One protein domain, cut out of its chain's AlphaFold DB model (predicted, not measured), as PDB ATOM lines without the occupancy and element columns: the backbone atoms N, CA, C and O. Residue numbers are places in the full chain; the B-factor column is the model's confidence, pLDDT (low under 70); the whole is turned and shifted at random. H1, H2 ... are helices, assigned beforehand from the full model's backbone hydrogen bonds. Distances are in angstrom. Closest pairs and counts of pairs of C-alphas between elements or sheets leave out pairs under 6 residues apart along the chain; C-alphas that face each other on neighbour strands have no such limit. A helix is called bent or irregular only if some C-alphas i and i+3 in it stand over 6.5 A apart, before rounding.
ATOM      1  N   LYS A   7      80.385   7.002   6.517       94.12
ATOM      2  CA  LYS A   7      80.606   5.940   7.510       94.12
ATOM      3  C   LYS A   7      80.559   6.511   8.921       94.12
ATOM      4  O   LYS A   7      79.846   5.963   9.755       94.12
ATOM      5  N   MET A   8      81.264   7.615   9.164       94.25
ATOM      6  CA  MET A   8      81.227   8.290  10.461       94.25
ATOM      7  C   MET A   8      79.829   8.819  10.776       94.25
ATOM      8  O   MET A   8      79.350   8.615  11.885       94.25
ATOM      9  N   ILE A   9      79.131   9.397   9.794       95.19
ATOM     10  CA  ILE A   9      77.747   9.855   9.985       95.19
ATOM     11  C   ILE A   9      76.814   8.716  10.393       95.19
ATOM     12  O   ILE A   9      76.016   8.900  11.301       95.19
ATOM     13  N   LYS A  10      76.928   7.528   9.785       94.50
ATOM     14  CA  LYS A  10      76.121   6.366  10.190       94.50
ATOM     15  C   LYS A  10      76.404   5.917  11.622       94.50
ATOM     16  O   LYS A  10      75.470   5.569  12.328       94.50
ATOM     17  N   LEU A  11      77.663   5.952  12.061       94.31
ATOM     18  CA  LEU A  11      78.013   5.618  13.447       94.31
ATOM     19  C   LEU A  11      77.406   6.616  14.438       94.31
ATOM     20  O   LEU A  11      76.911   6.221  15.491       94.31
ATOM     21  N   VAL A  12      77.432   7.904  14.092       93.12
ATOM     22  CA  VAL A  12      76.809   8.959  14.897       93.12
ATOM     23  C   VAL A  12      75.284   8.799  14.920       93.12
ATOM     24  O   VAL A  12      74.684   8.887  15.989       93.12
ATOM     25  N   ASP A  13      74.674   8.489  13.773       93.06
ATOM     26  CA  ASP A  13      73.240   8.210  13.644       93.06
ATOM     27  C   ASP A  13      72.803   7.049  14.540       93.06
ATOM     28  O   ASP A  13      71.897   7.209  15.354       93.06
ATOM     29  N   GLU A  14      73.504   5.918  14.469       93.81
ATOM     30  CA  GLU A  14      73.230   4.742  15.299       93.81
ATOM     31  C   GLU A  14      73.382   5.041  16.797       93.81
ATOM     32  O   GLU A  14      72.550   4.613  17.599       93.81
ATOM     33  N   TYR A  15      74.414   5.799  17.179       93.25
ATOM     34  CA  TYR A  15      74.662   6.173  18.570       93.25
ATOM     35  C   TYR A  15      73.536   7.039  19.137       93.25
ATOM     36  O   TYR A  15      72.918   6.664  20.133       93.25
ATOM     37  N   TYR A  16      73.225   8.165  18.496       91.94
ATOM     38  CA  TYR A  16      72.198   9.080  18.991       91.94
ATOM     39  C   TYR A  16      70.801   8.454  18.949       91.94
ATOM     40  O   TYR A  16      70.051   8.574  19.914       91.94
ATOM     41  N   ASN A  17      70.472   7.697  17.897       91.19
ATOM     42  CA  ASN A  17      69.184   7.003  17.792       91.19
ATOM     43  C   ASN A  17      69.034   5.834  18.786       91.19
ATOM     44  O   ASN A  17      67.931   5.307  18.935       91.19
ATOM     45  N   SER A  18      70.110   5.417  19.465       93.06
ATOM     46  CA  SER A  18      70.039   4.480  20.597       93.06
ATOM     47  C   SER A  18      69.686   5.155  21.930       93.06
ATOM     48  O   SER A  18      69.317   4.464  22.878       93.06
ATOM     49  N   ILE A  19      69.799   6.485  21.993       91.12
ATOM     50  CA  ILE A  19      69.644   7.294  23.207       91.12
ATOM     51  C   ILE A  19      68.350   8.104  23.147       91.12
ATOM     52  O   ILE A  19      67.584   8.112  24.108       91.12
ATOM     53  N   PHE A  20      68.096   8.777  22.024       90.75
ATOM     54  CA  PHE A  20      66.924   9.625  21.872       90.75
ATOM     55  C   PHE A  20      65.627   8.818  21.834       90.75
ATOM     56  O   PHE A  20      65.535   7.745  21.237       90.75
ATOM     57  N   ASN A  21      64.590   9.393  22.438       85.75
ATOM     58  CA  ASN A  21      63.227   8.869  22.378       85.75
ATOM     59  C   ASN A  21      62.612   9.003  20.969       85.75
ATOM     60  O   ASN A  21      61.763   8.195  20.591       85.75
ATOM     61  N   GLN A  22      63.061   9.991  20.194       89.00
ATOM     62  CA  GLN A  22      62.658  10.263  18.827       89.00
ATOM     63  C   GLN A  22      63.873  10.182  17.912       89.00
ATOM     64  O   GLN A  22      64.938  10.721  18.211       89.00
ATOM     65  N   LYS A  23      63.720   9.480  16.788       92.25
ATOM     66  CA  LYS A  23      64.841   9.213  15.894       92.25
ATOM     67  C   LYS A  23      65.071  10.390  14.964       92.25
ATOM     68  O   LYS A  23      64.120  10.954  14.430       92.25
ATOM     69  N   ILE A  24      66.336  10.700  14.726       94.06
ATOM     70  CA  ILE A  24      66.771  11.745  13.805       94.06
ATOM     71  C   ILE A  24      67.405  11.081  12.585       94.06
ATOM     72  O   ILE A  24      68.197  10.148  12.716       94.06
ATOM     73  N   ASP A  25      67.055  11.549  11.389       94.94
ATOM     74  CA  ASP A  25      67.658  11.105  10.136       94.94
ATOM     75  C   ASP A  25      68.846  11.992   9.745       94.94
ATOM     76  O   ASP A  25      68.727  12.948   8.967       94.94
ATOM     77  N   PHE A  26      70.032  11.646  10.247       94.94
ATOM     78  CA  PHE A  26      71.249  12.371   9.888       94.94
ATOM     79  C   PHE A  26      71.634  12.185   8.420       94.94
ATOM     80  O   PHE A  26      72.261  13.067   7.831       94.94
ATOM     81  N   ILE A  27      71.245  11.065   7.805       93.81
ATOM     82  CA  ILE A  27      71.499  10.807   6.386       93.81
ATOM     83  C   ILE A  27      70.644  11.731   5.516       93.81
ATOM     84  O   ILE A  27      71.144  12.300   4.542       93.81
ATOM     85  N   TYR A  28      69.377  11.932   5.878       94.12
ATOM     86  CA  TYR A  28      68.534  12.931   5.228       94.12
ATOM     87  C   TYR A  28      69.134  14.331   5.375       94.12
ATOM     88  O   TYR A  28      69.280  15.025   4.363       94.12
ATOM     89  N   PHE A  29      69.556  14.713   6.587       95.06
ATOM     90  CA  PHE A  29      70.184  16.011   6.833       95.06
ATOM     91  C   PHE A  29      71.392  16.256   5.919       95.06
ATOM     92  O   PHE A  29      71.433  17.273   5.233       95.06
ATOM     93  N   VAL A  30      72.358  15.331   5.840       94.50
ATOM     94  CA  VAL A  30      73.569  15.546   5.019       94.50
ATOM     95  C   VAL A  30      73.270  15.620   3.521       94.50
ATOM     96  O   VAL A  30      73.921  16.388   2.805       94.50
ATOM     97  N   ASN A  31      72.258  14.885   3.048       93.31
ATOM     98  CA  ASN A  31      71.810  14.929   1.654       93.31
ATOM     99  C   ASN A  31      71.130  16.261   1.294       93.31
ATOM    100  O   ASN A  31      71.154  16.660   0.132       93.31
ATOM    101  N   HIS A  32      70.576  16.964   2.285       93.81
ATOM    102  CA  HIS A  32      69.872  18.240   2.122       93.81
ATOM    103  C   HIS A  32      70.574  19.404   2.837       93.81
ATOM    104  O   HIS A  32      70.004  20.483   2.987       93.81
ATOM    105  N   PHE A  33      71.827  19.223   3.256       94.38
ATOM    106  CA  PHE A  33      72.518  20.188   4.107       94.38
ATOM    107  C   PHE A  33      72.608  21.573   3.473       94.38
ATOM    108  O   PHE A  33      72.334  22.566   4.131       94.38
ATOM    109  N   GLU A  34      73.013  21.653   2.205       92.94
ATOM    110  CA  GLU A  34      73.207  22.940   1.537       92.94
ATOM    111  C   GLU A  34      71.916  23.774   1.462       92.94
ATOM    112  O   GLU A  34      71.960  24.927   1.899       92.94
ATOM    113  N   PRO A  35      70.773  23.252   0.968       91.94
ATOM    114  CA  PRO A  35      69.529  24.018   0.977       91.94
ATOM    115  C   PRO A  35      69.059  24.374   2.395       91.94
ATOM    116  O   PRO A  35      68.702  25.529   2.622       91.94
ATOM    117  N   ILE A  36      69.145  23.447   3.358       93.31
ATOM    118  CA  ILE A  36      68.777  23.706   4.762       93.31
ATOM    119  C   ILE A  36      69.633  24.837   5.346       93.31
ATOM    120  O   ILE A  36      69.114  25.822   5.869       93.31
ATOM    121  N   TYR A  37      70.958  24.728   5.220       92.75
ATOM    122  CA  TYR A  37      71.900  25.694   5.777       92.75
ATOM    123  C   TYR A  37      71.723  27.080   5.159       92.75
ATOM    124  O   TYR A  37      71.761  28.077   5.881       92.75
ATOM    125  N   ARG A  38      71.504  27.156   3.839       89.81
ATOM    126  CA  ARG A  38      71.233  28.418   3.142       89.81
ATOM    127  C   ARG A  38      69.949  29.072   3.647       89.81
ATOM    128  O   ARG A  38      69.998  30.258   3.946       89.81
ATOM    129  N   SER A  39      68.855  28.315   3.767       90.44
ATOM    130  CA  SER A  39      67.566  28.842   4.235       90.44
ATOM    131  C   SER A  39      67.682  29.400   5.651       90.44
ATOM    132  O   SER A  39      67.437  30.579   5.879       90.44
ATOM    133  N   ILE A  40      68.192  28.584   6.576       91.88
ATOM    134  CA  ILE A  40      68.355  28.957   7.986       91.88
ATOM    135  C   ILE A  40      69.243  30.196   8.134       91.88
ATOM    136  O   ILE A  40      68.909  31.110   8.882       91.88
ATOM    137  N   THR A  41      70.368  30.239   7.414       89.38
ATOM    138  CA  THR A  41      71.314  31.364   7.488       89.38
ATOM    139  C   THR A  41      70.726  32.641   6.885       89.38
ATOM    140  O   THR A  41      70.969  33.725   7.410       89.38
ATOM    141  N   TYR A  42      69.954  32.535   5.799       88.25
ATOM    142  CA  TYR A  42      69.303  33.683   5.162       88.25
ATOM    143  C   TYR A  42      68.256  34.327   6.077       88.25
ATOM    144  O   TYR A  42      68.191  35.551   6.164       88.25
ATOM    145  N   ASP A  43      67.525  33.509   6.834       90.75
ATOM    146  CA  ASP A  43      66.537  33.961   7.818       90.75
ATOM    147  C   ASP A  43      67.172  34.411   9.151       90.75
ATOM    148  O   ASP A  43      66.473  34.663  10.134       90.75
ATOM    149  N   GLY A  44      68.507  34.490   9.217       90.19
ATOM    150  CA  GLY A  44      69.251  34.891  10.415       90.19
ATOM    151  C   GLY A  44      69.186  33.880  11.559       90.19
ATOM    152  O   GLY A  44      69.456  34.218  12.709       90.19
ATOM    153  N   ASN A  45      68.813  32.633  11.286       92.44
ATOM    154  CA  ASN A  45      68.742  31.569  12.278       92.44
ATOM    155  C   ASN A  45      70.019  30.718  12.295       92.44
ATOM    156  O   ASN A  45      70.923  30.861  11.470       92.44
ATOM    157  N   ILE A  46      70.113  29.838  13.291       92.81
ATOM    158  CA  ILE A  46      71.242  28.924  13.471       92.81
ATOM    159  C   ILE A  46      70.773  27.479  13.386       92.81
ATOM    160  O   ILE A  46      69.634  27.160  13.710       92.81
ATOM    161  N   LEU A  47      71.672  26.602  12.949       93.88
ATOM    162  CA  LEU A  47      71.445  25.167  13.044       93.88
ATOM    163  C   LEU A  47      71.448  24.728  14.520       93.88
ATOM    164  O   LEU A  47      72.276  25.239  15.289       93.88
ATOM    165  N   PRO A  48      70.614  23.736  14.881       95.44
ATOM    166  CA  PRO A  48      70.747  22.970  16.115       95.44
ATOM    167  C   PRO A  48      72.185  22.513  16.339       95.44
ATOM    168  O   PRO A  48      72.907  22.197  15.382       95.44
ATOM    169  N   ASP A  49      72.608  22.465  17.596       92.19
ATOM    170  CA  ASP A  49      73.994  22.173  17.939       92.19
ATOM    171  C   ASP A  49      74.425  20.780  17.469       92.19
ATOM    172  O   ASP A  49      75.493  20.604  16.883       92.19
ATOM    173  N   LEU A  50      73.515  19.816  17.560       93.12
ATOM    174  CA  LEU A  50      73.741  18.472  17.057       93.12
ATOM    175  C   LEU A  50      74.067  18.447  15.552       93.12
ATOM    176  O   LEU A  50      75.008  17.786  15.115       93.12
ATOM    177  N   PHE A  51      73.345  19.215  14.732       94.19
ATOM    178  CA  PHE A  51      73.656  19.329  13.304       94.19
ATOM    179  C   PHE A  51      74.947  20.104  13.052       94.19
ATOM    180  O   PHE A  51      75.638  19.837  12.066       94.19
ATOM    181  N   ASN A  52      75.313  21.030  13.943       90.00
ATOM    182  CA  ASN A  52      76.606  21.700  13.885       90.00
ATOM    183  C   ASN A  52      77.760  20.704  14.043       90.00
ATOM    184  O   ASN A  52      78.721  20.805  13.277       90.00
ATOM    185  N   ASP A  53      77.652  19.729  14.938       87.06
ATOM    186  CA  ASP A  53      78.668  18.689  15.124       87.06
ATOM    187  C   ASP A  53      78.779  17.777  13.901       87.06
ATOM    188  O   ASP A  53      79.874  17.513  13.395       87.06
ATOM    189  N   ILE A  54      77.633  17.409  13.325       92.19
ATOM    190  CA  ILE A  54      77.558  16.609  12.097       92.19
ATOM    191  C   ILE A  54      78.324  17.265  10.937       92.19
ATOM    192  O   ILE A  54      78.957  16.575  10.133       92.19
ATOM    193  N   THR A  55      78.357  18.603  10.868       93.12
ATOM    194  CA  THR A  55      79.061  19.329   9.792       93.12
ATOM    195  C   THR A  55      80.582  19.138   9.762       93.12
ATOM    196  O   THR A  55      81.208  19.510   8.766       93.12
ATOM    197  N   TYR A  56      81.196  18.574  10.808       92.75
ATOM    198  CA  TYR A  56      82.638  18.308  10.848       92.75
ATOM    199  C   TYR A  56      83.045  16.986  10.183       92.75
ATOM    200  O   TYR A  56      84.217  16.823   9.840       92.75
ATOM    201  N   TYR A  57      82.110  16.063   9.941       94.31
ATOM    202  CA  TYR A  57      82.409  14.751   9.358       94.31
ATOM    203  C   TYR A  57      82.442  14.800   7.830       94.31
ATOM    204  O   TYR A  57      81.587  14.258   7.126       94.31
ATOM    205  N   THR A  58      83.466  15.460   7.304       94.12
ATOM    206  CA  THR A  58      83.805  15.423   5.881       94.12
ATOM    207  C   THR A  58      85.090  14.635   5.672       94.12
ATOM    208  O   THR A  58      85.962  14.600   6.539       94.12
ATOM    209  N   VAL A  59      85.243  14.027   4.494       92.06
ATOM    210  CA  VAL A  59      86.402  13.181   4.147       92.06
ATOM    211  C   VAL A  59      87.731  13.932   4.300       92.06
ATOM    212  O   VAL A  59      88.764  13.332   4.581       92.06
ATOM    213  N   ASN A  60      87.713  15.254   4.128       88.00
ATOM    214  CA  ASN A  60      88.891  16.108   4.233       88.00
ATOM    215  C   ASN A  60      88.971  16.912   5.542       88.00
ATOM    216  O   ASN A  60      89.819  17.797   5.644       88.00
ATOM    217  N   GLY A  61      88.092  16.649   6.515       85.50
ATOM    218  CA  GLY A  61      88.048  17.352   7.804       85.50
ATOM    219  C   GLY A  61      87.673  18.836   7.711       85.50
ATOM    220  O   GLY A  61      87.774  19.571   8.692       85.50
ATOM    221  N   VAL A  62      87.245  19.309   6.537       89.62
ATOM    222  CA  VAL A  62      86.774  20.682   6.347       89.62
ATOM    223  C   VAL A  62      85.332  20.763   6.822       89.62
ATOM    224  O   VAL A  62      84.472  20.073   6.276       89.62
ATOM    225  N   ASN A  63      85.041  21.642   7.782       91.31
ATOM    226  CA  ASN A  63      83.663  21.862   8.213       91.31
ATOM    227  C   ASN A  63      82.786  22.277   7.014       91.31
ATOM    228  O   ASN A  63      83.101  23.232   6.295       91.31
ATOM    229  N   ALA A  64      81.688  21.553   6.802       92.31
ATOM    230  CA  ALA A  64      80.815  21.707   5.643       92.31
ATOM    231  C   ALA A  64      80.254  23.132   5.488       92.31
ATOM    232  O   ALA A  64      80.093  23.606   4.365       92.31
ATOM    233  N   LYS A  65      80.039  23.859   6.591       88.06
ATOM    234  CA  LYS A  65      79.524  25.239   6.577       88.06
ATOM    235  C   LYS A  65      80.453  26.204   5.856       88.06
ATOM    236  O   LYS A  65      79.988  27.086   5.141       88.06
ATOM    237  N   TYR A  66      81.767  26.019   5.993       88.00
ATOM    238  CA  TYR A  66      82.746  26.872   5.318       88.00
ATOM    239  C   TYR A  66      82.773  26.647   3.806       88.00
ATOM    240  O   TYR A  66      83.174  27.540   3.068       88.00
ATOM    241  N   LYS A  67      82.303  25.486   3.327       86.75
ATOM    242  CA  LYS A  67      82.138  25.226   1.890       86.75
ATOM    243  C   LYS A  67      80.894  25.908   1.305       86.75
ATOM    244  O   LYS A  67      80.836  26.076   0.092       86.75
ATOM    245  N   VAL A  68      79.917  26.272   2.142       82.62
ATOM    246  CA  VAL A  68      78.617  26.831   1.719       82.62
ATOM    247  C   VAL A  68      78.496  28.333   1.986       82.62
ATOM    248  O   VAL A  68      77.553  28.926   1.478       82.62
ATOM    249  N   LEU A  69      79.433  28.935   2.740       74.38
ATOM    250  CA  LEU A  69      79.479  30.359   3.118       74.38
ATOM    251  C   LEU A  69      78.661  31.255   2.180       74.38
ATOM    252  O   LEU A  69      79.050  31.535   1.045       74.38
ATOM    253  N   VAL A  70      77.493  31.657   2.676       70.19
ATOM    254  CA  VAL A  70      76.560  32.506   1.948       70.19
ATOM    255  C   VAL A  70      76.894  33.946   2.320       70.19
ATOM    256  O   VAL A  70      76.997  34.229   3.515       70.19
ATOM    257  N   PRO A  71      77.077  34.859   1.353       70.44
ATOM    258  CA  PRO A  71      77.168  36.273   1.676       70.44
ATOM    259  C   PRO A  71      75.843  36.709   2.314       70.44
ATOM    260  O   PRO A  71      74.799  36.684   1.665       70.44
ATOM    261  N   VAL A  72      75.898  37.076   3.591       78.81
ATOM    262  CA  VAL A  72      74.805  37.704   4.342       78.81
ATOM    263  C   VAL A  72      75.231  39.115   4.742       78.81
ATOM    264  O   VAL A  72      76.426  39.412   4.746       78.81
ATOM    265  N   SER A  73      74.272  39.999   5.019       86.38
ATOM    266  CA  SER A  73      74.591  41.336   5.531       86.38
ATOM    267  C   SER A  73      75.253  41.249   6.909       86.38
ATOM    268  O   SER A  73      75.021  40.291   7.653       86.38
ATOM    269  N   ASP A  74      76.042  42.268   7.260       86.00
ATOM    270  CA  ASP A  74      76.712  42.344   8.564       86.00
ATOM    271  C   ASP A  74      75.699  42.252   9.722       86.00
ATOM    272  O   ASP A  74      75.914  41.485  10.655       86.00
ATOM    273  N   ASP A  75      74.537  42.906   9.599       88.00
ATOM    274  CA  ASP A  75      73.461  42.857  10.602       88.00
ATOM    275  C   ASP A  75      72.938  41.426  10.856       88.00
ATOM    276  O   ASP A  75      72.714  41.027  11.999       88.00
ATOM    277  N   ILE A  76      72.762  40.623   9.795       88.12
ATOM    278  CA  ILE A  76      72.331  39.216   9.912       88.12
ATOM    279  C   ILE A  76      73.427  38.392  10.589       88.12
ATOM    280  O   ILE A  76      73.150  37.509  11.402       88.12
ATOM    281  N   TRP A  77      74.685  38.673  10.254       87.00
ATOM    282  CA  TRP A  77      75.813  37.970  10.843       87.00
ATOM    283  C   TRP A  77      75.952  38.253  12.342       87.00
ATOM    284  O   TRP A  77      76.193  37.324  13.116       87.00
ATOM    285  N   GLU A  78      75.748  39.498  12.770       89.81
ATOM    286  CA  GLU A  78      75.740  39.869  14.187       89.81
ATOM    287  C   GLU A  78      74.632  39.146  14.970       89.81
ATOM    288  O   GLU A  78      74.909  38.600  16.044       89.81
ATOM    289  N   ASP A  79      73.417  39.046  14.417       91.19
ATOM    290  CA  ASP A  79      72.313  38.293  15.036       91.19
ATOM    291  C   ASP A  79      72.643  36.793  15.163       91.19
ATOM    292  O   ASP A  79      72.505  36.194  16.236       91.19
ATOM    293  N   ILE A  80      73.183  36.187  14.101       91.12
ATOM    294  CA  ILE A  80      73.635  34.787  14.110       91.12
ATOM    295  C   ILE A  80      74.695  34.557  15.194       91.12
ATOM    296  O   ILE A  80      74.648  33.552  15.914       91.12
ATOM    297  N   LEU A  81      75.667  35.464  15.326       91.06
ATOM    298  CA  LEU A  81      76.709  35.368  16.348       91.06
ATOM    299  C   LEU A  81      76.122  35.465  17.760       91.06
ATOM    300  O   LEU A  81      76.492  34.662  18.621       91.06
ATOM    301  N   ALA A  82      75.183  36.384  17.995       93.75
ATOM    302  CA  ALA A  82      74.499  36.513  19.278       93.75
ATOM    303  C   ALA A  82      73.732  35.228  19.642       93.75
ATOM    304  O   ALA A  82      73.901  34.697  20.746       93.75
ATOM    305  N   LYS A  83      72.974  34.656  18.695       94.50
ATOM    306  CA  LYS A  83      72.254  33.384  18.883       94.50
ATOM    307  C   LYS A  83      73.198  32.225  19.215       94.50
ATOM    308  O   LYS A  83      72.902  31.440  20.114       94.50
ATOM    309  N   ARG A  84      74.370  32.141  18.572       92.81
ATOM    310  CA  ARG A  84      75.383  31.107  18.877       92.81
ATOM    311  C   ARG A  84      75.931  31.206  20.297       92.81
ATOM    312  O   ARG A  84      76.175  30.178  20.927       92.81
ATOM    313  N   VAL A  85      76.135  32.419  20.810       95.12
ATOM    314  CA  VAL A  85      76.579  32.621  22.200       95.12
ATOM    315  C   VAL A  85      75.520  32.110  23.178       95.12
ATOM    316  O   VAL A  85      75.857  31.421  24.142       95.12
ATOM    317  N   VAL A  86      74.245  32.392  22.905       95.44
ATOM    318  CA  VAL A  86      73.118  31.922  23.724       95.44
ATOM    319  C   VAL A  86      72.985  30.397  23.674       95.44
ATOM    320  O   VAL A  86      72.969  29.768  24.730       95.44
ATOM    321  N   GLN A  87      72.985  29.794  22.479       95.56
ATOM    322  CA  GLN A  87      72.954  28.334  22.292       95.56
ATOM    323  C   GLN A  87      74.078  27.648  23.078       95.56
ATOM    324  O   GLN A  87      73.833  26.704  23.827       95.56
ATOM    325  N   LYS A  88      75.310  28.166  22.976       94.69
ATOM    326  CA  LYS A  88      76.460  27.632  23.714       94.69
ATOM    327  C   LYS A  88      76.235  27.659  25.229       94.69
ATOM    328  O   LYS A  88      76.531  26.671  25.894       94.69
ATOM    329  N   SER A  89      75.706  28.761  25.759       96.44
ATOM    330  CA  SER A  89      75.400  28.903  27.188       96.44
ATOM    331  C   SER A  89      74.342  27.895  27.656       96.44
ATOM    332  O   SER A  89      74.511  27.250  28.692       96.44
ATOM    333  N   TYR A  90      73.272  27.701  26.878       95.75
ATOM    334  CA  TYR A  90      72.228  26.726  27.209       95.75
ATOM    335  C   TYR A  90      72.727  25.287  27.153       95.75
ATOM    336  O   TYR A  90      72.471  24.528  28.087       95.75
ATOM    337  N   ARG A  91      73.532  24.948  26.146       95.31
ATOM    338  CA  ARG A  91      74.194  23.648  26.059       95.31
ATOM    339  C   ARG A  91      75.098  23.373  27.260       95.31
ATOM    340  O   ARG A  91      75.034  22.296  27.840       95.31
ATOM    341  N   GLU A  92      75.935  24.339  27.645       95.75
ATOM    342  CA  GLU A  92      76.821  24.212  28.812       95.75
ATOM    343  C   GLU A  92      76.020  24.030  30.106       95.75
ATOM    344  O   GLU A  92      76.390  23.230  30.964       95.75
ATOM    345  N   LYS A  93      74.895  24.737  30.246       96.94
ATOM    346  CA  LYS A  93      73.994  24.572  31.387       96.94
ATOM    347  C   LYS A  93      73.369  23.174  31.426       96.94
ATOM    348  O   LYS A  93      73.356  22.576  32.498       96.94
ATOM    349  N   ALA A  94      72.881  22.671  30.293       95.81
ATOM    350  CA  ALA A  94      72.296  21.336  30.187       95.81
ATOM    351  C   ALA A  94      73.330  20.250  30.522       95.81
ATOM    352  O   ALA A  94      73.096  19.426  31.402       95.81
ATOM    353  N   TRP A  95      74.527  20.344  29.931       94.94
ATOM    354  CA  TRP A  95      75.655  19.446  30.201       94.94
ATOM    355  C   TRP A  95      76.038  19.378  31.685       94.94
ATOM    356  O   TRP A  95      76.319  18.306  32.217       94.94
ATOM    357  N   ASN A  96      76.053  20.524  32.369       96.94
ATOM    358  CA  ASN A  96      76.395  20.595  33.790       96.94
ATOM    359  C   ASN A  96      75.269  20.115  34.720       96.94
ATOM    360  O   ASN A  96      75.514  19.963  35.917       96.94
ATOM    361  N   SER A  97      74.052  19.922  34.204       96.88
ATOM    362  CA  SER A  97      72.901  19.465  34.984       96.88
ATOM    363  C   SER A  97      72.865  17.941  35.042       96.88
ATOM    364  O   SER A  97      73.044  17.352  36.111       96.88
ATOM    365  N   SER A  98      72.702  17.292  33.888       95.94
ATOM    366  CA  SER A  98      72.739  15.839  33.759       95.94
ATOM    367  C   SER A  98      72.944  15.417  32.303       95.94
ATOM    368  O   SER A  98      72.847  16.223  31.377       95.94
ATOM    369  N   LEU A  99      73.239  14.131  32.099       93.00
ATOM    370  CA  LEU A  99      73.354  13.559  30.761       93.00
ATOM    371  C   LEU A  99      72.000  13.560  30.029       93.00
ATOM    372  O   LEU A  99      71.962  13.846  28.835       93.00
ATOM    373  N   ASP A 100      70.910  13.292  30.750       93.62
ATOM    374  CA  ASP A 100      69.554  13.299  30.194       93.62
ATOM    375  C   ASP A 100      69.167  14.717  29.754       93.62
ATOM    376  O   ASP A 100      68.794  14.912  28.601       93.62
ATOM    377  N   ASP A 101      69.399  15.727  30.605       95.25
ATOM    378  CA  ASP A 101      69.135  17.136  30.265       95.25
ATOM    379  C   ASP A 101      69.916  17.586  29.021       95.25
ATOM    380  O   ASP A 101      69.441  18.402  28.230       95.25
ATOM    381  N   TYR A 102      71.140  17.080  28.845       95.31
ATOM    382  CA  TYR A 102      71.951  17.380  27.672       95.31
ATOM    383  C   TYR A 102      71.356  16.789  26.391       95.31
ATOM    384  O   TYR A 102      71.294  17.482  25.375       95.31
ATOM    385  N   TYR A 103      70.902  15.535  26.423       93.69
ATOM    386  CA  TYR A 103      70.268  14.913  25.261       93.69
ATOM    387  C   TYR A 103      68.902  15.522  24.949       93.69
ATOM    388  O   TYR A 103      68.616  15.761  23.775       93.69
ATOM    389  N   ASP A 104      68.111  15.840  25.973       93.81
ATOM    390  CA  ASP A 104      66.836  16.540  25.817       93.81
ATOM    391  C   ASP A 104      67.049  17.908  25.164       93.81
ATOM    392  O   ASP A 104      66.387  18.224  24.181       93.81
ATOM    393  N   PHE A 105      68.056  18.675  25.603       95.31
ATOM    394  CA  PHE A 105      68.423  19.937  24.956       95.31
ATOM    395  C   PHE A 105      68.728  19.763  23.458       95.31
ATOM    396  O   PHE A 105      68.212  20.520  22.637       95.31
ATOM    397  N   LEU A 106      69.550  18.773  23.087       95.12
ATOM    398  CA  LEU A 106      69.906  18.541  21.681       95.12
ATOM    399  C   LEU A 106      68.684  18.189  20.824       95.12
ATOM    400  O   LEU A 106      68.597  18.623  19.672       95.12
ATOM    401  N   LEU A 107      67.757  17.397  21.367       94.31
ATOM    402  CA  LEU A 107      66.539  17.009  20.666       94.31
ATOM    403  C   LEU A 107      65.546  18.174  20.566       94.31
ATOM    404  O   LEU A 107      64.987  18.405  19.493       94.31
ATOM    405  N   ASP A 108      65.372  18.937  21.644       95.12
ATOM    406  CA  ASP A 108      64.488  20.103  21.692       95.12
ATOM    407  C   ASP A 108      64.887  21.155  20.654       95.12
ATOM    408  O   ASP A 108      64.018  21.727  19.994       95.12
ATOM    409  N   GLU A 109      66.187  21.379  20.429       95.88
ATOM    410  CA  GLU A 109      66.645  22.282  19.367       95.88
ATOM    411  C   GLU A 109      66.216  21.815  17.968       95.88
ATOM    412  O   GLU A 109      65.902  22.636  17.104       95.88
ATOM    413  N   ILE A 110      66.188  20.502  17.728       95.31
ATOM    414  CA  ILE A 110      65.765  19.929  16.444       95.31
ATOM    415  C   ILE A 110      64.247  20.018  16.291       95.31
ATOM    416  O   ILE A 110      63.764  20.392  15.221       95.31
ATOM    417  N   ILE A 111      63.497  19.732  17.355       94.81
ATOM    418  CA  ILE A 111      62.039  19.892  17.378       94.81
ATOM    419  C   ILE A 111      61.667  21.357  17.122       94.81
ATOM    420  O   ILE A 111      60.784  21.640  16.310       94.81
ATOM    421  N   GLU A 112      62.367  22.295  17.761       95.00
ATOM    422  CA  GLU A 112      62.161  23.727  17.561       95.00
ATOM    423  C   GLU A 112      62.484  24.148  16.126       95.00
ATOM    424  O   GLU A 112      61.712  24.891  15.518       95.00
ATOM    425  N   LEU A 113      63.573  23.630  15.544       95.31
ATOM    426  CA  LEU A 113      63.891  23.881  14.142       95.31
ATOM    427  C   LEU A 113      62.741  23.439  13.231       95.31
ATOM    428  O   LEU A 113      62.312  24.209  12.379       95.31
ATOM    429  N   ILE A 114      62.216  22.230  13.413       95.06
ATOM    430  CA  ILE A 114      61.130  21.696  12.574       95.06
ATOM    431  C   ILE A 114      59.827  22.466  12.795       95.06
ATOM    432  O   ILE A 114      59.047  22.652  11.866       95.06
ATOM    433  N   ARG A 115      59.598  22.988  14.003       94.88
ATOM    434  CA  ARG A 115      58.469  23.887  14.263       94.88
ATOM    435  C   ARG A 115      58.559  25.172  13.436       94.88
ATOM    436  O   ARG A 115      57.528  25.661  12.977       94.88
ATOM    437  N   VAL A 116      59.764  25.719  13.264       94.94
ATOM    438  CA  VAL A 116      60.015  26.923  12.452       94.94
ATOM    439  C   VAL A 116      60.027  26.606  10.950       94.94
ATOM    440  O   VAL A 116      59.526  27.413  10.169       94.94
ATOM    441  N   TYR A 117      60.528  25.431  10.562       95.06
ATOM    442  CA  TYR A 117      60.638  24.947   9.179       95.06
ATOM    443  C   TYR A 117      59.924  23.588   9.019       95.06
ATOM    444  O   TYR A 117      60.581  22.539   9.017       95.06
ATOM    445  N   PRO A 118      58.580  23.565   8.911       94.12
ATOM    446  CA  PRO A 118      57.798  22.325   8.885       94.12
ATOM    447  C   PRO A 118      58.123  21.388   7.718       94.12
ATOM    448  O   PRO A 118      57.896  20.189   7.814       94.12
ATOM    449  N   GLU A 119      58.676  21.906   6.621       92.81
ATOM    450  CA  GLU A 119      59.166  21.120   5.485       92.81
ATOM    451  C   GLU A 119      60.351  20.202   5.828       92.81
ATOM    452  O   GLU A 119      60.756  19.373   5.009       92.81
ATOM    453  N   LEU A 120      60.927  20.360   7.021       94.12
ATOM    454  CA  LEU A 120      61.996  19.521   7.544       94.12
ATOM    455  C   LEU A 120      61.479  18.390   8.445       94.12
ATOM    456  O   LEU A 120      62.289  17.738   9.100       94.12
ATOM    457  N   ASP A 121      60.170  18.127   8.481       92.38
ATOM    458  CA  ASP A 121      59.558  17.045   9.270       92.38
ATOM    459  C   ASP A 121      60.191  15.665   9.020       92.38
ATOM    460  O   ASP A 121      60.347  14.882   9.956       92.38
ATOM    461  N   LEU A 122      60.661  15.411   7.795       92.56
ATOM    462  CA  LEU A 122      61.408  14.209   7.402       92.56
ATOM    463  C   LEU A 122      62.752  14.023   8.132       92.56
ATOM    464  O   LEU A 122      63.368  12.964   8.008       92.56
ATOM    465  N   LEU A 123      63.227  15.022   8.888       92.94
ATOM    466  CA  LEU A 123      64.358  14.858   9.804       92.94
ATOM    467  C   LEU A 123      64.020  13.954  10.988       92.94
ATOM    468  O   LEU A 123      64.947  13.403  11.578       92.94
ATOM    469  N   LEU A 124      62.743  13.804  11.344       91.38
ATOM    470  CA  LEU A 124      62.301  12.936  12.432       91.38
ATOM    471  C   LEU A 124      61.705  11.640  11.864       91.38
ATOM    472  O   LEU A 124      60.951  11.658  10.892       91.38
TER     473      LEU A 124
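This is residues 7 to 124 of the 125 residues of an uncharacterized protein of Methanosphaera sp. WGK6 (UniProt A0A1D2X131). The long helix H6 runs along one side of this domain, and the chain then folds back into H7 to make a helical hairpin. The shorter helices H1 to H5 and H8 are gathered on the other side of H6, with little H4 near the middle. The printed part has 118 residues, with eight named helices, H1 to H8 in chain order, and no named strand: the class is all helix. It is compact, with a radius of gyration of the C-alphas of 14.2 A and spans of 39 by 31 by 29 A.

Start with H1, residues 7 to 17, which touches H2, residues 26 to 31, as a hairpin: their closest C-alphas, of Asp 13 and Phe 26, are 5.9 A apart. H3, residues 33 to 42, touches H5, residues 64 to 68, closest at the C-alphas of Glu 34 and Val 68, 6.7 A apart. H4, residues 49 to 54, only just touches residues 106 to 109 of H7, residues 99 to 116, with 3 pairs of C-alphas within 8 A; Leu 50 and Leu 106 are closest, 6.0 A between C-alphas. H6, residues 74 to 97, touches H7 as a hairpin at a shallow tilt of 32 degrees, opposite ways, the closest C-alphas being those of Ala 94 and Tyr 102, 4.7 A apart. H8, residues 118 to 123, touches H2, closest at the C-alphas of Tyr 28 and Leu 123, 6.5 A apart; H8 is irregular, with C-alphas 119 and 122 at 7.5 A. H1 and H6 are apart. Every O i to N i+4 pair is within hydrogen-bond range in H1 to H6, but 13 of 14 in H7 and 0 of 2 in H8, where 2 of 3 O i to N i+3 pairs are.

Find C-alpha 7 at (80.606, 5.940, 7.510); from there H1 runs 15.4 A. H6 begins at C-alpha 74, (76.712, 42.344, 8.564), and runs 35.2 A; H7 runs 26.3 A. H8 ends at C-alpha 123, (64.358, 14.858, 9.804).

The two C-alphas farthest apart, of Ser 18 and Asp 74, are 40.3 A apart. The printed part has no cut, no link is long, and no printed residue is under 70 in pLDDT.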